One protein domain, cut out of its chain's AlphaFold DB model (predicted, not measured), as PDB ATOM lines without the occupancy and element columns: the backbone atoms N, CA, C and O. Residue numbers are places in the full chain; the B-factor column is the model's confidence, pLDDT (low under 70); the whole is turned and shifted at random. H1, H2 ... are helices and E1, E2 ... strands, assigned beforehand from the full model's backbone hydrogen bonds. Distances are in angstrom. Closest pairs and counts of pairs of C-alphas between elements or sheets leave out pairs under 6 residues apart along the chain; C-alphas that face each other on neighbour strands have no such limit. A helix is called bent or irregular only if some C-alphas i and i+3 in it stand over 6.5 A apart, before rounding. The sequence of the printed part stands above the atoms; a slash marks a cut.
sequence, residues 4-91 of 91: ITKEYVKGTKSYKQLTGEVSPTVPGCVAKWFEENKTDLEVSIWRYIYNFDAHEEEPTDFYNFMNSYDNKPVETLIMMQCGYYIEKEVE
ATOM      1  N   ILE A   4     -21.814  47.093 -45.826       66.12
ATOM      2  CA  ILE A   4     -22.140  46.377 -44.589       66.12
ATOM      3  C   ILE A   4     -22.985  45.169 -44.981       66.12
ATOM      4  O   ILE A   4     -23.989  45.313 -45.682       66.12
ATOM      5  N   THR A   5     -22.569  43.979 -44.554       78.94
ATOM      6  CA  THR A   5     -23.359  42.749 -44.716       78.94
ATOM      7  C   THR A   5     -23.874  42.283 -43.362       78.94
ATOM      8  O   THR A   5     -23.263  42.560 -42.331       78.94
ATOM      9  N   LYS A   6     -25.028  41.609 -43.360       84.75
ATOM     10  CA  LYS A   6     -25.643  41.046 -42.155       84.75
ATOM     11  C   LYS A   6     -25.647  39.528 -42.241       84.75
ATOM     12  O   LYS A   6     -26.139  38.977 -43.223       84.75
ATOM     13  N   GLU A   7     -25.134  38.863 -41.214       88.75
ATOM     14  CA  GLU A   7     -25.225  37.405 -41.063       88.75
ATOM     15  C   GLU A   7     -26.217  37.065 -39.950       88.75
ATOM     16  O   GLU A   7     -26.119  37.632 -38.867       88.75
ATOM     17  N   TYR A   8     -27.167  36.162 -40.207       90.31
ATOM     18  CA  TYR A   8     -28.158  35.746 -39.212       90.31
ATOM     19  C   TYR A   8     -27.670  34.554 -38.384       90.31
ATOM     20  O   TYR A   8     -27.319  33.512 -38.940       90.31
ATOM     21  N   VAL A   9     -27.746  34.675 -37.061       91.75
ATOM     22  CA  VAL A   9     -27.481  33.609 -36.093       91.75
ATOM     23  C   VAL A   9     -28.801  33.163 -35.472       91.75
ATOM     24  O   VAL A   9     -29.522  33.951 -34.859       91.75
ATOM     25  N   LYS A  10     -29.133  31.877 -35.617       90.69
ATOM     26  CA  LYS A  10     -30.361  31.299 -35.059       90.69
ATOM     27  C   LYS A  10     -30.226  31.092 -33.547       90.69
ATOM     28  O   LYS A  10     -29.300  30.420 -33.099       90.69
ATOM     29  N   GLY A  11     -31.188  31.603 -32.781       88.00
ATOM     30  CA  GLY A  11     -31.245  31.412 -31.332       88.00
ATOM     31  C   GLY A  11     -31.651  30.000 -30.900       88.00
ATOM     32  O   GLY A  11     -32.155  29.195 -31.688       88.00
ATOM     33  N   THR A  12     -31.445  29.708 -29.615       87.50
ATOM     34  CA  THR A  12     -31.783  28.416 -28.985       87.50
ATOM     35  C   THR A  12     -33.033  28.486 -28.112       87.50
ATOM     36  O   THR A  12     -33.567  27.447 -27.716       87.50
ATOM     37  N   LYS A  13     -33.511  29.695 -27.800       86.75
ATOM     38  CA  LYS A  13     -34.687  29.939 -26.963       86.75
ATOM     39  C   LYS A  13     -35.840  30.481 -27.803       86.75
ATOM     40  O   LYS A  13     -35.642  31.118 -28.833       86.75
ATOM     41  N   SER A  14     -37.061  30.240 -27.338       83.56
ATOM     42  CA  SER A  14     -38.280  30.794 -27.923       83.56
ATOM     43  C   SER A  14     -39.158  31.337 -26.806       83.56
ATOM     44  O   SER A  14     -39.704  30.575 -26.005       83.56
ATOM     45  N   TYR A  15     -39.272  32.661 -26.739       80.06
ATOM     46  CA  TYR A  15     -40.141  33.351 -25.794       80.06
ATOM     47  C   TYR A  15     -41.312  33.936 -26.576       80.06
ATOM     48  O   TYR A  15     -41.122  34.866 -27.348       80.06
ATOM     49  N   LYS A  16     -42.534  33.422 -26.375       74.44
ATOM     50  CA  LYS A  16     -43.731  33.854 -27.133       74.44
ATOM     51  C   LYS A  16     -43.966  35.375 -27.123       74.44
ATOM     52  O   LYS A  16     -44.587  35.901 -28.035       74.44
ATOM     53  N   GLN A  17     -43.488  36.058 -26.082       70.94
ATOM     54  CA  GLN A  17     -43.573  37.512 -25.913       70.94
ATOM     55  C   GLN A  17     -42.499  38.280 -26.708       70.94
ATOM     56  O   GLN A  17     -42.704  39.448 -27.010       70.94
ATOM     57  N   LEU A  18     -41.380  37.633 -27.063       68.88
ATOM     58  CA  LEU A  18     -40.247  38.217 -27.800       68.88
ATOM     59  C   LEU A  18     -40.186  37.765 -29.265       68.88
ATOM     60  O   LEU A  18     -39.463  38.350 -30.061       68.88
ATOM     61  N   THR A  19     -40.963  36.750 -29.657       60.44
ATOM     62  CA  THR A  19     -41.040  36.273 -31.049       60.44
ATOM     63  C   THR A  19     -41.719  37.259 -32.011       60.44
ATOM     64  O   THR A  19     -41.832  36.965 -33.198       60.44
ATOM     65  N   GLY A  20     -42.165  38.425 -31.525       55.97
ATOM     66  CA  GLY A  20     -42.681  39.539 -32.324       55.97
ATOM     67  C   GLY A  20     -41.573  40.338 -33.026       55.97
ATOM     68  O   GLY A  20     -41.277  41.460 -32.640       55.97
ATOM     69  N   GLU A  21     -40.985  39.723 -34.055       60.66
ATOM     70  CA  GLU A  21     -40.438  40.323 -35.291       60.66
ATOM     71  C   GLU A  21     -39.197  41.235 -35.325       60.66
ATOM     72  O   GLU A  21     -38.875  41.715 -36.412       60.66
ATOM     73  N   VAL A  22     -38.390  41.408 -34.273       71.31
ATOM     74  CA  VAL A  22     -37.074  42.060 -34.480       71.31
ATOM     75  C   VAL A  22     -35.939  41.315 -33.793       71.31
ATOM     76  O   VAL A  22     -35.630  41.549 -32.633       71.31
ATOM     77  N   SER A  23     -35.265  40.439 -34.541       87.50
ATOM     78  CA  SER A  23     -33.931  39.966 -34.168       87.50
ATOM     79  C   SER A  23     -32.962  41.153 -34.166       87.50
ATOM     80  O   SER A  23     -32.850  41.832 -35.196       87.50
ATOM     81  N   PRO A  24     -32.263  41.432 -33.051       92.69
ATOM     82  CA  PRO A  24     -31.397  42.596 -32.969       92.69
ATOM     83  C   PRO A  24     -30.250  42.459 -33.968       92.69
ATOM     84  O   PRO A  24     -29.773  41.359 -34.245       92.69
ATOM     85  N   THR A  25     -29.816  43.582 -34.530       93.69
ATOM     86  CA  THR A  25     -28.555  43.652 -35.268       93.69
ATOM     87  C   THR A  25     -27.486  44.147 -34.298       93.69
ATOM     88  O   THR A  25     -27.702  45.171 -33.656       93.69
ATOM     89  N   VAL A  26     -26.377  43.421 -34.162       95.00
ATOM     90  CA  VAL A  26     -25.324  43.724 -33.185       95.00
ATOM     91  C   VAL A  26     -23.930  43.745 -33.820       95.00
ATOM     92  O   VAL A  26     -23.687  43.033 -34.801       95.00
ATOM     93  N   PRO A  27     -22.981  44.500 -33.243       95.31
ATOM     94  CA  PRO A  27     -21.579  44.434 -33.636       95.31
ATOM     95  C   PRO A  27     -20.957  43.054 -33.383       95.31
ATOM     96  O   PRO A  27     -21.350  42.322 -32.470       95.31
ATOM     97  N   GLY A  28     -19.906  42.723 -34.138       94.88
ATOM     98  CA  GLY A  28     -19.174  41.461 -33.982       94.88
ATOM     99  C   GLY A  28     -18.578  41.241 -32.584       94.88
ATOM    100  O   GLY A  28     -18.562  40.108 -32.107       94.88
ATOM    101  N   CYS A  29     -18.147  42.301 -31.890       94.62
ATOM    102  CA  CYS A  29     -17.641  42.201 -30.515       94.62
ATOM    103  C   CYS A  29     -18.726  41.742 -29.521       94.62
ATOM    104  O   CYS A  29     -18.447  40.926 -28.644       94.62
ATOM    105  N   VAL A  30     -19.970  42.196 -29.709       97.31
ATOM    106  CA  VAL A  30     -21.133  41.811 -28.897       97.31
ATOM    107  C   VAL A  30     -21.540  40.377 -29.193       97.31
ATOM    108  O   VAL A  30     -21.752  39.597 -28.268       97.31
ATOM    109  N   ALA A  31     -21.578  40.001 -30.475       97.19
ATOM    110  CA  ALA A  31     -21.826  38.623 -30.887       97.19
ATOM    111  C   ALA A  31     -20.793  37.659 -30.287       97.19
ATOM    112  O   ALA A  31     -21.164  36.635 -29.720       97.19
ATOM    113  N   LYS A  32     -19.503  38.012 -30.345       97.50
ATOM    114  CA  LYS A  32     -18.425  37.208 -29.760       97.50
ATOM    115  C   LYS A  32     -18.622  37.010 -28.255       97.50
ATOM    116  O   LYS A  32     -18.640  35.869 -27.802       97.50
ATOM    117  N   TRP A  33     -18.816  38.095 -27.503       97.75
ATOM    118  CA  TRP A  33     -19.035  38.004 -26.058       97.75
ATOM    119  C   TRP A  33     -20.279  37.170 -25.730       97.75
ATOM    120  O   TRP A  33     -20.237  36.315 -24.846       97.75
ATOM    121  N   PHE A  34     -21.375  37.366 -26.469       97.88
ATOM    122  CA  PHE A  34     -22.601  36.598 -26.283       97.88
ATOM    123  C   PHE A  34     -22.370  35.103 -26.509       97.88
ATOM    124  O   PHE A  34     -22.750  34.304 -25.661       97.88
ATOM    125  N   GLU A  35     -21.725  34.698 -27.604       97.31
ATOM    126  CA  GLU A  35     -21.484  33.281 -27.905       97.31
ATOM    127  C   GLU A  35     -20.590  32.590 -26.864       97.31
ATOM    128  O   GLU A  35     -20.829  31.424 -26.540       97.31
ATOM    129  N   GLU A  36     -19.618  33.311 -26.298       97.62
ATOM    130  CA  GLU A  36     -18.764  32.836 -25.198       97.62
ATOM    131  C   GLU A  36     -19.544  32.655 -23.880       97.62
ATOM    132  O   GLU A  36     -19.173  31.820 -23.056       97.62
ATOM    133  N   ASN A  37     -20.649  33.388 -23.689       97.44
ATOM    134  CA  ASN A  37     -21.388  33.462 -22.422       97.44
ATOM    135  C   ASN A  37     -22.821  32.894 -22.471       97.44
ATOM    136  O   ASN A  37     -23.461  32.745 -21.431       97.44
ATOM    137  N   LYS A  38     -23.348  32.550 -23.652       94.94
ATOM    138  CA  LYS A  38     -24.775  32.226 -23.871       94.94
ATOM    139  C   LYS A  38     -25.313  31.060 -23.037       94.94
ATOM    140  O   LYS A  38     -26.526  30.977 -22.841       94.94
ATOM    141  N   THR A  39     -24.447  30.150 -22.590       94.19
ATOM    142  CA  THR A  39     -24.834  28.984 -21.780       94.19
ATOM    143  C   THR A  39     -25.330  29.404 -20.395       94.19
ATOM    144  O   THR A  39     -26.355  28.891 -19.953       94.19
ATOM    145  N   ASP A  40     -24.674  30.391 -19.779       96.00
ATOM    146  CA  ASP A  40     -24.957  30.895 -18.427       96.00
ATOM    147  C   ASP A  40     -25.223  32.411 -18.449       96.00
ATOM    148  O   ASP A  40     -24.793  33.156 -17.567       96.00
ATOM    149  N   LEU A  41     -25.940  32.870 -19.482       96.06
ATOM    150  CA  LEU A  41     -26.049  34.287 -19.843       96.06
ATOM    151  C   LEU A  41     -26.467  35.195 -18.678       96.06
ATOM    152  O   LEU A  41     -25.868  36.247 -18.488       96.06
ATOM    153  N   GLU A  42     -27.454  34.781 -17.881       96.31
ATOM    154  CA  GLU A  42     -27.931  35.535 -16.708       96.31
ATOM    155  C   GLU A  42     -26.796  35.809 -15.709       96.31
ATOM    156  O   GLU A  42     -26.591  36.937 -15.260       96.31
ATOM    157  N   VAL A  43     -26.010  34.775 -15.393       97.44
ATOM    158  CA  VAL A  43     -24.881  34.878 -14.460       97.44
ATOM    159  C   VAL A  43     -23.761  35.706 -15.076       97.44
ATOM    160  O   VAL A  43     -23.150  36.512 -14.373       97.44
ATOM    161  N   SER A  44     -23.498  35.546 -16.373       97.88
ATOM    162  CA  SER A  44     -22.487  36.332 -17.083       97.88
ATOM    163  C   SER A  44     -22.827  37.822 -17.118       97.88
ATOM    164  O   SER A  44     -21.961  38.637 -16.808       97.88
ATOM    165  N   ILE A  45     -24.080  38.190 -17.416       97.88
ATOM    166  CA  ILE A  45     -24.547  39.586 -17.380       97.88
ATOM    167  C   ILE A  45     -24.421  40.143 -15.961       97.88
ATOM    168  O   ILE A  45     -23.840  41.211 -15.769       97.88
ATOM    169  N   TRP A  46     -24.911  39.408 -14.957       98.00
ATOM    170  CA  TRP A  46     -24.840  39.844 -13.564       98.00
ATOM    171  C   TRP A  46     -23.395  40.067 -13.097       98.00
ATOM    172  O   TRP A  46     -23.097  41.103 -12.509       98.00
ATOM    173  N   ARG A  47     -22.474  39.141 -13.402       97.19
ATOM    174  CA  ARG A  47     -21.046  39.275 -13.058       97.19
ATOM    175  C   ARG A  47     -20.375  40.439 -13.776       97.19
ATOM    176  O   ARG A  47     -19.517  41.082 -13.176       97.19
ATOM    177  N   TYR A  48     -20.741  40.689 -15.032       97.38
ATOM    178  CA  TYR A  48     -20.206  41.806 -15.804       97.38
ATOM    179  C   TYR A  48     -20.629  43.145 -15.193       97.38
ATOM    180  O   TYR A  48     -19.790  43.996 -14.922       97.38
ATOM    181  N   ILE A  49     -21.922  43.303 -14.889       96.69
ATOM    182  CA  ILE A  49     -22.461  44.511 -14.245       96.69
ATOM    183  C   ILE A  49     -21.904  44.679 -12.825       96.69
ATOM    184  O   ILE A  49     -21.611  45.792 -12.406       96.69
ATOM    185  N   TYR A  50     -21.726  43.591 -12.073       96.94
ATOM    186  CA  TYR A  50     -21.157  43.662 -10.726       96.94
ATOM    187  C   TYR A  50     -19.724  44.222 -10.720       96.94
ATOM    188  O   TYR A  50     -19.347  44.916  -9.784       96.94
ATOM    189  N   ASN A  51     -18.938  43.939 -11.764       95.12
ATOM    190  CA  ASN A  51     -17.561  44.420 -11.908       95.12
ATOM    191  C   ASN A  51     -17.444  45.564 -12.930       95.12
ATOM    192  O   ASN A  51     -16.394  45.716 -13.552       95.12
ATOM    193  N   PHE A  52     -18.509  46.348 -13.135       95.19
ATOM    194  CA  PHE A  52     -18.563  47.326 -14.223       95.19
ATOM    195  C   PHE A  52     -17.449  48.377 -14.147       95.19
ATOM    196  O   PHE A  52     -16.783  48.617 -15.149       95.19
ATOM    197  N   ASP A  53     -17.182  48.915 -12.955       94.62
ATOM    198  CA  ASP A  53     -16.142  49.933 -12.736       94.62
ATOM    199  C   ASP A  53     -14.739  49.423 -13.109       94.62
ATOM    200  O   ASP A  53     -13.915  50.164 -13.635       94.62
ATOM    201  N   ALA A  54     -14.466  48.127 -12.921       94.44
ATOM    202  CA  ALA A  54     -13.187  47.534 -13.314       94.44
ATOM    203  C   ALA A  54     -13.009  47.484 -14.843       94.44
ATOM    204  O   ALA A  54     -11.886  47.430 -15.337       94.44
ATOM    205  N   HIS A  55     -14.105  47.495 -15.608       92.88
ATOM    206  CA  HIS A  55     -14.065  47.554 -17.068       92.88
ATOM    207  C   HIS A  55     -13.865  48.981 -17.602       92.88
ATOM    208  O   HIS A  55     -13.511  49.132 -18.771       92.88
ATOM    209  N   GLU A  56     -14.056  50.009 -16.768       92.94
ATOM    210  CA  GLU A  56     -13.810  51.406 -17.140       92.94
ATOM    211  C   GLU A  56     -12.308  51.716 -17.252       92.94
ATOM    212  O   GLU A  56     -11.918  52.552 -18.067       92.94
ATOM    213  N   GLU A  57     -11.456  51.016 -16.491       92.19
ATOM    214  CA  GLU A  57      -9.998  51.203 -16.534       92.19
ATOM    215  C   GLU A  57      -9.398  50.834 -17.905       92.19
ATOM    216  O   GLU A  57      -8.480  51.504 -18.382       92.19
ATOM    217  N   GLU A  58      -9.950  49.811 -18.570       93.06
ATOM    218  CA  GLU A  58      -9.570  49.374 -19.920       93.06
ATOM    219  C   GLU A  58     -10.825  49.094 -20.779       93.06
ATOM    220  O   GLU A  58     -11.248  47.941 -20.940       93.06
ATOM    221  N   PRO A  59     -11.452  50.143 -21.351       92.50
ATOM    222  CA  PRO A  59     -12.748  50.029 -22.006       92.50
ATOM    223  C   PRO A  59     -12.648  49.263 -23.330       92.50
ATOM    224  O   PRO A  59     -12.089  49.732 -24.322       92.50
ATOM    225  N   THR A  60     -13.246  48.075 -23.358       96.12
ATOM    226  CA  THR A  60     -13.402  47.260 -24.574       96.12
ATOM    227  C   THR A  60     -14.583  47.729 -25.434       96.12
ATOM    228  O   THR A  60     -15.487  48.410 -24.953       96.12
ATOM    229  N   ASP A  61     -14.665  47.292 -26.695       95.88
ATOM    230  CA  ASP A  61     -15.848  47.574 -27.528       95.88
ATOM    231  C   ASP A  61     -17.140  47.001 -26.924       95.88
ATOM    232  O   ASP A  61     -18.212  47.588 -27.069       95.88
ATOM    233  N   PHE A  62     -17.044  45.871 -26.214       97.06
ATOM    234  CA  PHE A  62     -18.180  45.315 -25.483       97.06
ATOM    235  C   PHE A  62     -18.555  46.179 -24.271       97.06
ATOM    236  O   PHE A  62     -19.740  46.401 -24.031       97.06
ATOM    237  N   TYR A  63     -17.571  46.734 -23.556       97.62
ATOM    238  CA  TYR A  63     -17.827  47.723 -22.505       97.62
ATOM    239  C   TYR A  63     -18.538  48.952 -23.065       97.62
ATOM    240  O   TYR A  63     -19.574  49.341 -22.540       97.62
ATOM    241  N   ASN A  64     -18.059  49.509 -24.178       97.12
ATOM    242  CA  ASN A  64     -18.706  50.649 -24.830       97.12
ATOM    243  C   ASN A  64     -20.143  50.322 -25.264       97.12
ATOM    244  O   ASN A  64     -21.032  51.167 -25.158       97.12
ATOM    245  N   PHE A  65     -20.393  49.085 -25.707       97.25
ATOM    246  CA  PHE A  65     -21.748  48.618 -25.983       97.25
ATOM    247  C   PHE A  65     -22.622  48.604 -24.721       97.25
ATOM    248  O   PHE A  65     -23.736  49.131 -24.754       97.25
ATOM    249  N   MET A  66     -22.110  48.043 -23.622       97.44
ATOM    250  CA  MET A  66     -22.800  47.953 -22.329       97.44
ATOM    251  C   MET A  66     -22.976  49.316 -21.636       97.44
ATOM    252  O   MET A  66     -23.948  49.501 -20.911       97.44
ATOM    253  N   ASN A  67     -22.079  50.273 -21.873       96.88
ATOM    254  CA  ASN A  67     -22.097  51.621 -21.296       96.88
ATOM    255  C   ASN A  67     -22.944  52.625 -22.106       96.88
ATOM    256  O   ASN A  67     -22.910  53.829 -21.865       96.88
ATOM    257  N   SER A  68     -23.702  52.152 -23.096       96.19
ATOM    258  CA  SER A  68     -24.582  52.988 -23.910       96.19
ATOM    259  C   SER A  68     -26.041  52.628 -23.659       96.19
ATOM    260  O   SER A  68     -26.498  51.536 -23.999       96.19
ATOM    261  N   TYR A  69     -26.799  53.572 -23.096       91.50
ATOM    262  CA  TYR A  69     -28.241  53.415 -22.885       91.50
ATOM    263  C   TYR A  69     -28.997  53.174 -24.202       91.50
ATOM    264  O   TYR A  69     -29.910  52.349 -24.246       91.50
ATOM    265  N   ASP A  70     -28.575  53.832 -25.285       94.19
ATOM    266  CA  ASP A  70     -29.214  53.730 -26.601       94.19
ATOM    267  C   ASP A  70     -29.136  52.311 -27.183       94.19
ATOM    268  O   ASP A  70     -30.030  51.887 -27.919       94.19
ATOM    269  N   ASN A  71     -28.113  51.542 -26.798       94.56
ATOM    270  CA  ASN A  71     -27.953  50.147 -27.210       94.56
ATOM    271  C   ASN A  71     -28.894  49.183 -26.479       94.56
ATOM    272  O   ASN A  71     -28.994  48.017 -26.879       94.56
ATOM    273  N   LYS A  72     -29.548  49.635 -25.396       95.88
ATOM    274  CA  LYS A  72     -30.407  48.812 -24.530       95.88
ATOM    275  C   LYS A  72     -29.755  47.456 -24.222       95.88
ATOM    276  O   LYS A  72     -30.311  46.405 -24.539       95.88
ATOM    277  N   PRO A  73     -28.537  47.454 -23.662       96.75
ATOM    278  CA  PRO A  73     -27.617  46.326 -23.765       96.75
ATOM    279  C   PRO A  73     -28.173  45.029 -23.168       96.75
ATOM    280  O   PRO A  73     -28.070  43.974 -23.788       96.75
ATOM    281  N   VAL A  74     -28.831  45.106 -22.008       96.44
ATOM    282  CA  VAL A  74     -29.453  43.938 -21.363       96.44
ATOM    283  C   VAL A  74     -30.617  43.396 -22.197       96.44
ATOM    284  O   VAL A  74     -30.673  42.194 -22.449       96.44
ATOM    285  N   GLU A  75     -31.517  44.264 -22.674       94.19
ATOM    286  CA  GLU A  75     -32.632  43.857 -23.542       94.19
ATOM    287  C   GLU A  75     -32.108  43.192 -24.821       94.19
ATOM    288  O   GLU A  75     -32.560  42.106 -25.186       94.19
ATOM    289  N   THR A  76     -31.094  43.792 -25.450       95.31
ATOM    290  CA  THR A  76     -30.448  43.263 -26.653       95.31
ATOM    291  C   THR A  76     -29.856  41.872 -26.413       95.31
ATOM    292  O   THR A  76     -30.144  40.958 -27.185       95.31
ATOM    293  N   LEU A  77     -29.095  41.666 -25.331       96.31
ATOM    294  CA  LEU A  77     -28.503  40.359 -25.009       96.31
ATOM    295  C   LEU A  77     -29.568  39.283 -24.747       96.31
ATOM    296  O   LEU A  77     -29.412  38.143 -25.187       96.31
ATOM    297  N   ILE A  78     -30.676  39.632 -24.087       93.50
ATOM    298  CA  ILE A  78     -31.798  38.704 -23.879       93.50
ATOM    299  C   ILE A  78     -32.451  38.356 -25.224       93.50
ATOM    300  O   ILE A  78     -32.692  37.183 -25.518       93.50
ATOM    301  N   MET A  79     -32.684  39.347 -26.088       92.88
ATOM    302  CA  MET A  79     -33.266  39.128 -27.418       92.88
ATOM    303  C   MET A  79     -32.376  38.256 -28.313       92.88
ATOM    304  O   MET A  79     -32.895  37.428 -29.067       92.88
ATOM    305  N   MET A  80     -31.048  38.359 -28.193       94.56
ATOM    306  CA  MET A  80     -30.105  37.507 -28.929       94.56
ATOM    307  C   MET A  80     -30.306  36.006 -28.655       94.56
ATOM    308  O   MET A  80     -30.025  35.187 -29.531       94.56
ATOM    309  N   GLN A  81     -30.885  35.606 -27.514       92.94
ATOM    310  CA  GLN A  81     -31.221  34.198 -27.242       92.94
ATOM    311  C   GLN A  81     -32.269  33.618 -28.209       92.94
ATOM    312  O   GLN A  81     -32.313  32.396 -28.403       92.94
ATOM    313  N   CYS A  82     -33.081  34.476 -28.838       92.25
ATOM    314  CA  CYS A  82     -34.037  34.114 -29.889       92.25
ATOM    315  C   CYS A  82     -33.458  34.189 -31.312       92.25
ATOM    316  O   CYS A  82     -34.073  33.674 -32.245       92.25
ATOM    317  N   GLY A  83     -32.254  34.739 -31.473       92.69
ATOM    318  CA  GLY A  83     -31.563  34.909 -32.751       92.69
ATOM    319  C   GLY A  83     -31.335  36.377 -33.093       92.69
ATOM    320  O   GLY A  83     -32.095  37.247 -32.668       92.69
ATOM    321  N   TYR A  84     -30.277  36.656 -33.849       94.75
ATOM    322  CA  TYR A  84     -29.768  38.010 -34.089       94.75
ATOM    323  C   TYR A  84     -29.005  38.107 -35.415       94.75
ATOM    324  O   TYR A  84     -28.660  37.093 -36.020       94.75
ATOM    325  N   TYR A  85     -28.739  39.329 -35.872       94.88
ATOM    326  CA  TYR A  85     -27.878  39.614 -37.017       94.88
ATOM    327  C   TYR A  85     -26.541  40.196 -36.556       94.88
ATOM    328  O   TYR A  85     -26.517  41.040 -35.667       94.88
ATOM    329  N   ILE A  86     -25.442  39.800 -37.191       94.62
ATOM    330  CA  ILE A  86     -24.111  40.381 -36.968       94.62
ATOM    331  C   ILE A  86     -23.830  41.419 -38.051       94.62
ATOM    332  O   ILE A  86     -23.963  41.108 -39.238       94.62
ATOM    333  N   GLU A  87     -23.402  42.620 -37.665       90.31
ATOM    334  CA  GLU A  87     -22.836  43.596 -38.601       90.31
ATOM    335  C   GLU A  87     -21.415  43.190 -38.987       90.31
ATOM    336  O   GLU A  87     -20.517  43.135 -38.142       90.31
ATOM    337  N   LYS A  88     -21.203  42.909 -40.273       79.56
ATOM    338  CA  LYS A  88     -19.871  42.724 -40.849       79.56
ATOM    339  C   LYS A  88     -19.540  43.915 -41.734       79.56
ATOM    340  O   LYS A  88     -20.213  44.134 -42.748       79.56
ATOM    341  N   GLU A  89     -18.491  44.653 -41.383       62.66
ATOM    342  CA  GLU A  89     -17.822  45.509 -42.360       62.66
ATOM    343  C   GLU A  89     -17.176  44.603 -43.418       62.66
ATOM    344  O   GLU A  89     -16.442  43.673 -43.084       62.66
ATOM    345  N   VAL A  90     -17.496  44.826 -44.693       55.75
ATOM    346  CA  VAL A  90     -16.789  44.197 -45.811       55.75
ATOM    347  C   VAL A  90     -15.671  45.150 -46.223       55.75
ATOM    348  O   VAL A  90     -15.967  46.272 -46.649       55.75
ATOM    349  N   GLU A  91     -14.418  44.716 -46.051       51.47
ATOM    350  CA  GLU A  91     -13.241  45.343 -46.678       51.47
ATOM    351  C   GLU A  91     -13.320  45.283 -48.211       51.47
ATOM    352  O   GLU A  91     -13.706  44.223 -48.761       51.47
TER     353      GLU A  91
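Overview. This is residues 4 to 91 of the 91 residues of the protein "DUF1642 domain-containing protein" of Listeria monocytogenes (UniProt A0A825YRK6). A narrow three-stranded sheet makes one end of this domain, with the long strands E1 and E3 side by side and the short E2 along the other side of E3; beyond it the chain makes a helical arc that leaves from E2 and comes back to E3. The bent helix H1 begins the arc, its arm H1a over one face of the sheet and its arm H1b folding away to H2, which lies far from the sheet; H3 and H4 lead back. The printed part has 88 residues with four named helices and three named strands, in the order E1 E2 H1 H2 H3 H4 E3. The sheet, in the order E1 E3 E2, is mixed, and the class is mixed, helices and strands. The whole is compact, with a radius of gyration of the C-alphas of 13.2 A, and spans 36 by 35 by 23 A.

Arrangement. Begin with E1, residues 4 to 10, an edge strand that is the antiparallel neighbour of the inner strand E3, residues 83 to 90, at 154 degrees. Look there at N 9 and O 84, 2.8 A apart, and N 86 and O 7, also 2.8 A, both within hydrogen-bond range. On the other side of E3 is the edge strand E2, residues 25 to 27, parallel to it at 52 degrees; N 26 and O 85 are 2.8 A apart, within hydrogen-bond range. E2, the helices H1 to H4 and E3 form a strand-helix-strand unit, two parallel neighbour strands with helices between them. H1, residues 28 to 50, was assigned as one helix by its hydrogen bonds but is bent, C-alphas 39 and 42 being 8.8 A apart; its arms are H1a, residues 28 to 39, and H1b, residues 42 to 50, at a steep tilt of 59 degrees. H1a is itself irregular, with C-alphas 36 and 39 8.0 A apart. H1a is on the sheet at a height of 10.8 A, over E3 and only just over E1, where 3 of its C-alphas fall; it runs along the strands, at 25 degrees to E3 on the local plane. H1b and H2, residues 52 to 56, meet only through their link. H3, residues 61 to 66, touches H1a with residues 29 to 33 of that arm alone, the closest C-alphas being those of Val 30 and Phe 62, 5.7 A apart. H4, residues 73 to 80, and H3 only just touch, only at the corner, with 3 pairs of C-alphas within 8 A, the closest those of Met 66 and Pro 73 at 5.3 A. H4 only grazes the sheet, with residues 76 to 80. Every O i to N i+4 pair is within hydrogen-bond range in H1b, H2, H3 and H4, and 7 of 8 are in H1a.

Along the chain. Find C-alpha 4 at (-22.140, 46.377, -44.589); from there E1 runs 19.6 A to Lys 10. E2 starts at Thr 25, and H1a follows from C-alpha 28 at (-19.174, 41.461, -33.982), 18.3 A long. H1b covers 12.2 A from Glu 42 to Tyr 50. After the short H2 and H3, H4 runs 10.5 A from Pro 73 to Met 80. E3 then runs 21.8 A from Gly 83 to C-alpha 90 at (-16.789, 44.197, -45.811).

Size, cuts and confidence. The two C-alphas farthest apart are those of Lys 16 and Glu 57, 39.4 A. The printed part has no cut and ends at Glu 91, the chain's last residue. The link from E1 to E2 is long, with 14 residues. Mean pLDDT of the printed part is 90.0; residue 4, residues 18 to 21 and residues 89 to 91 are under 70.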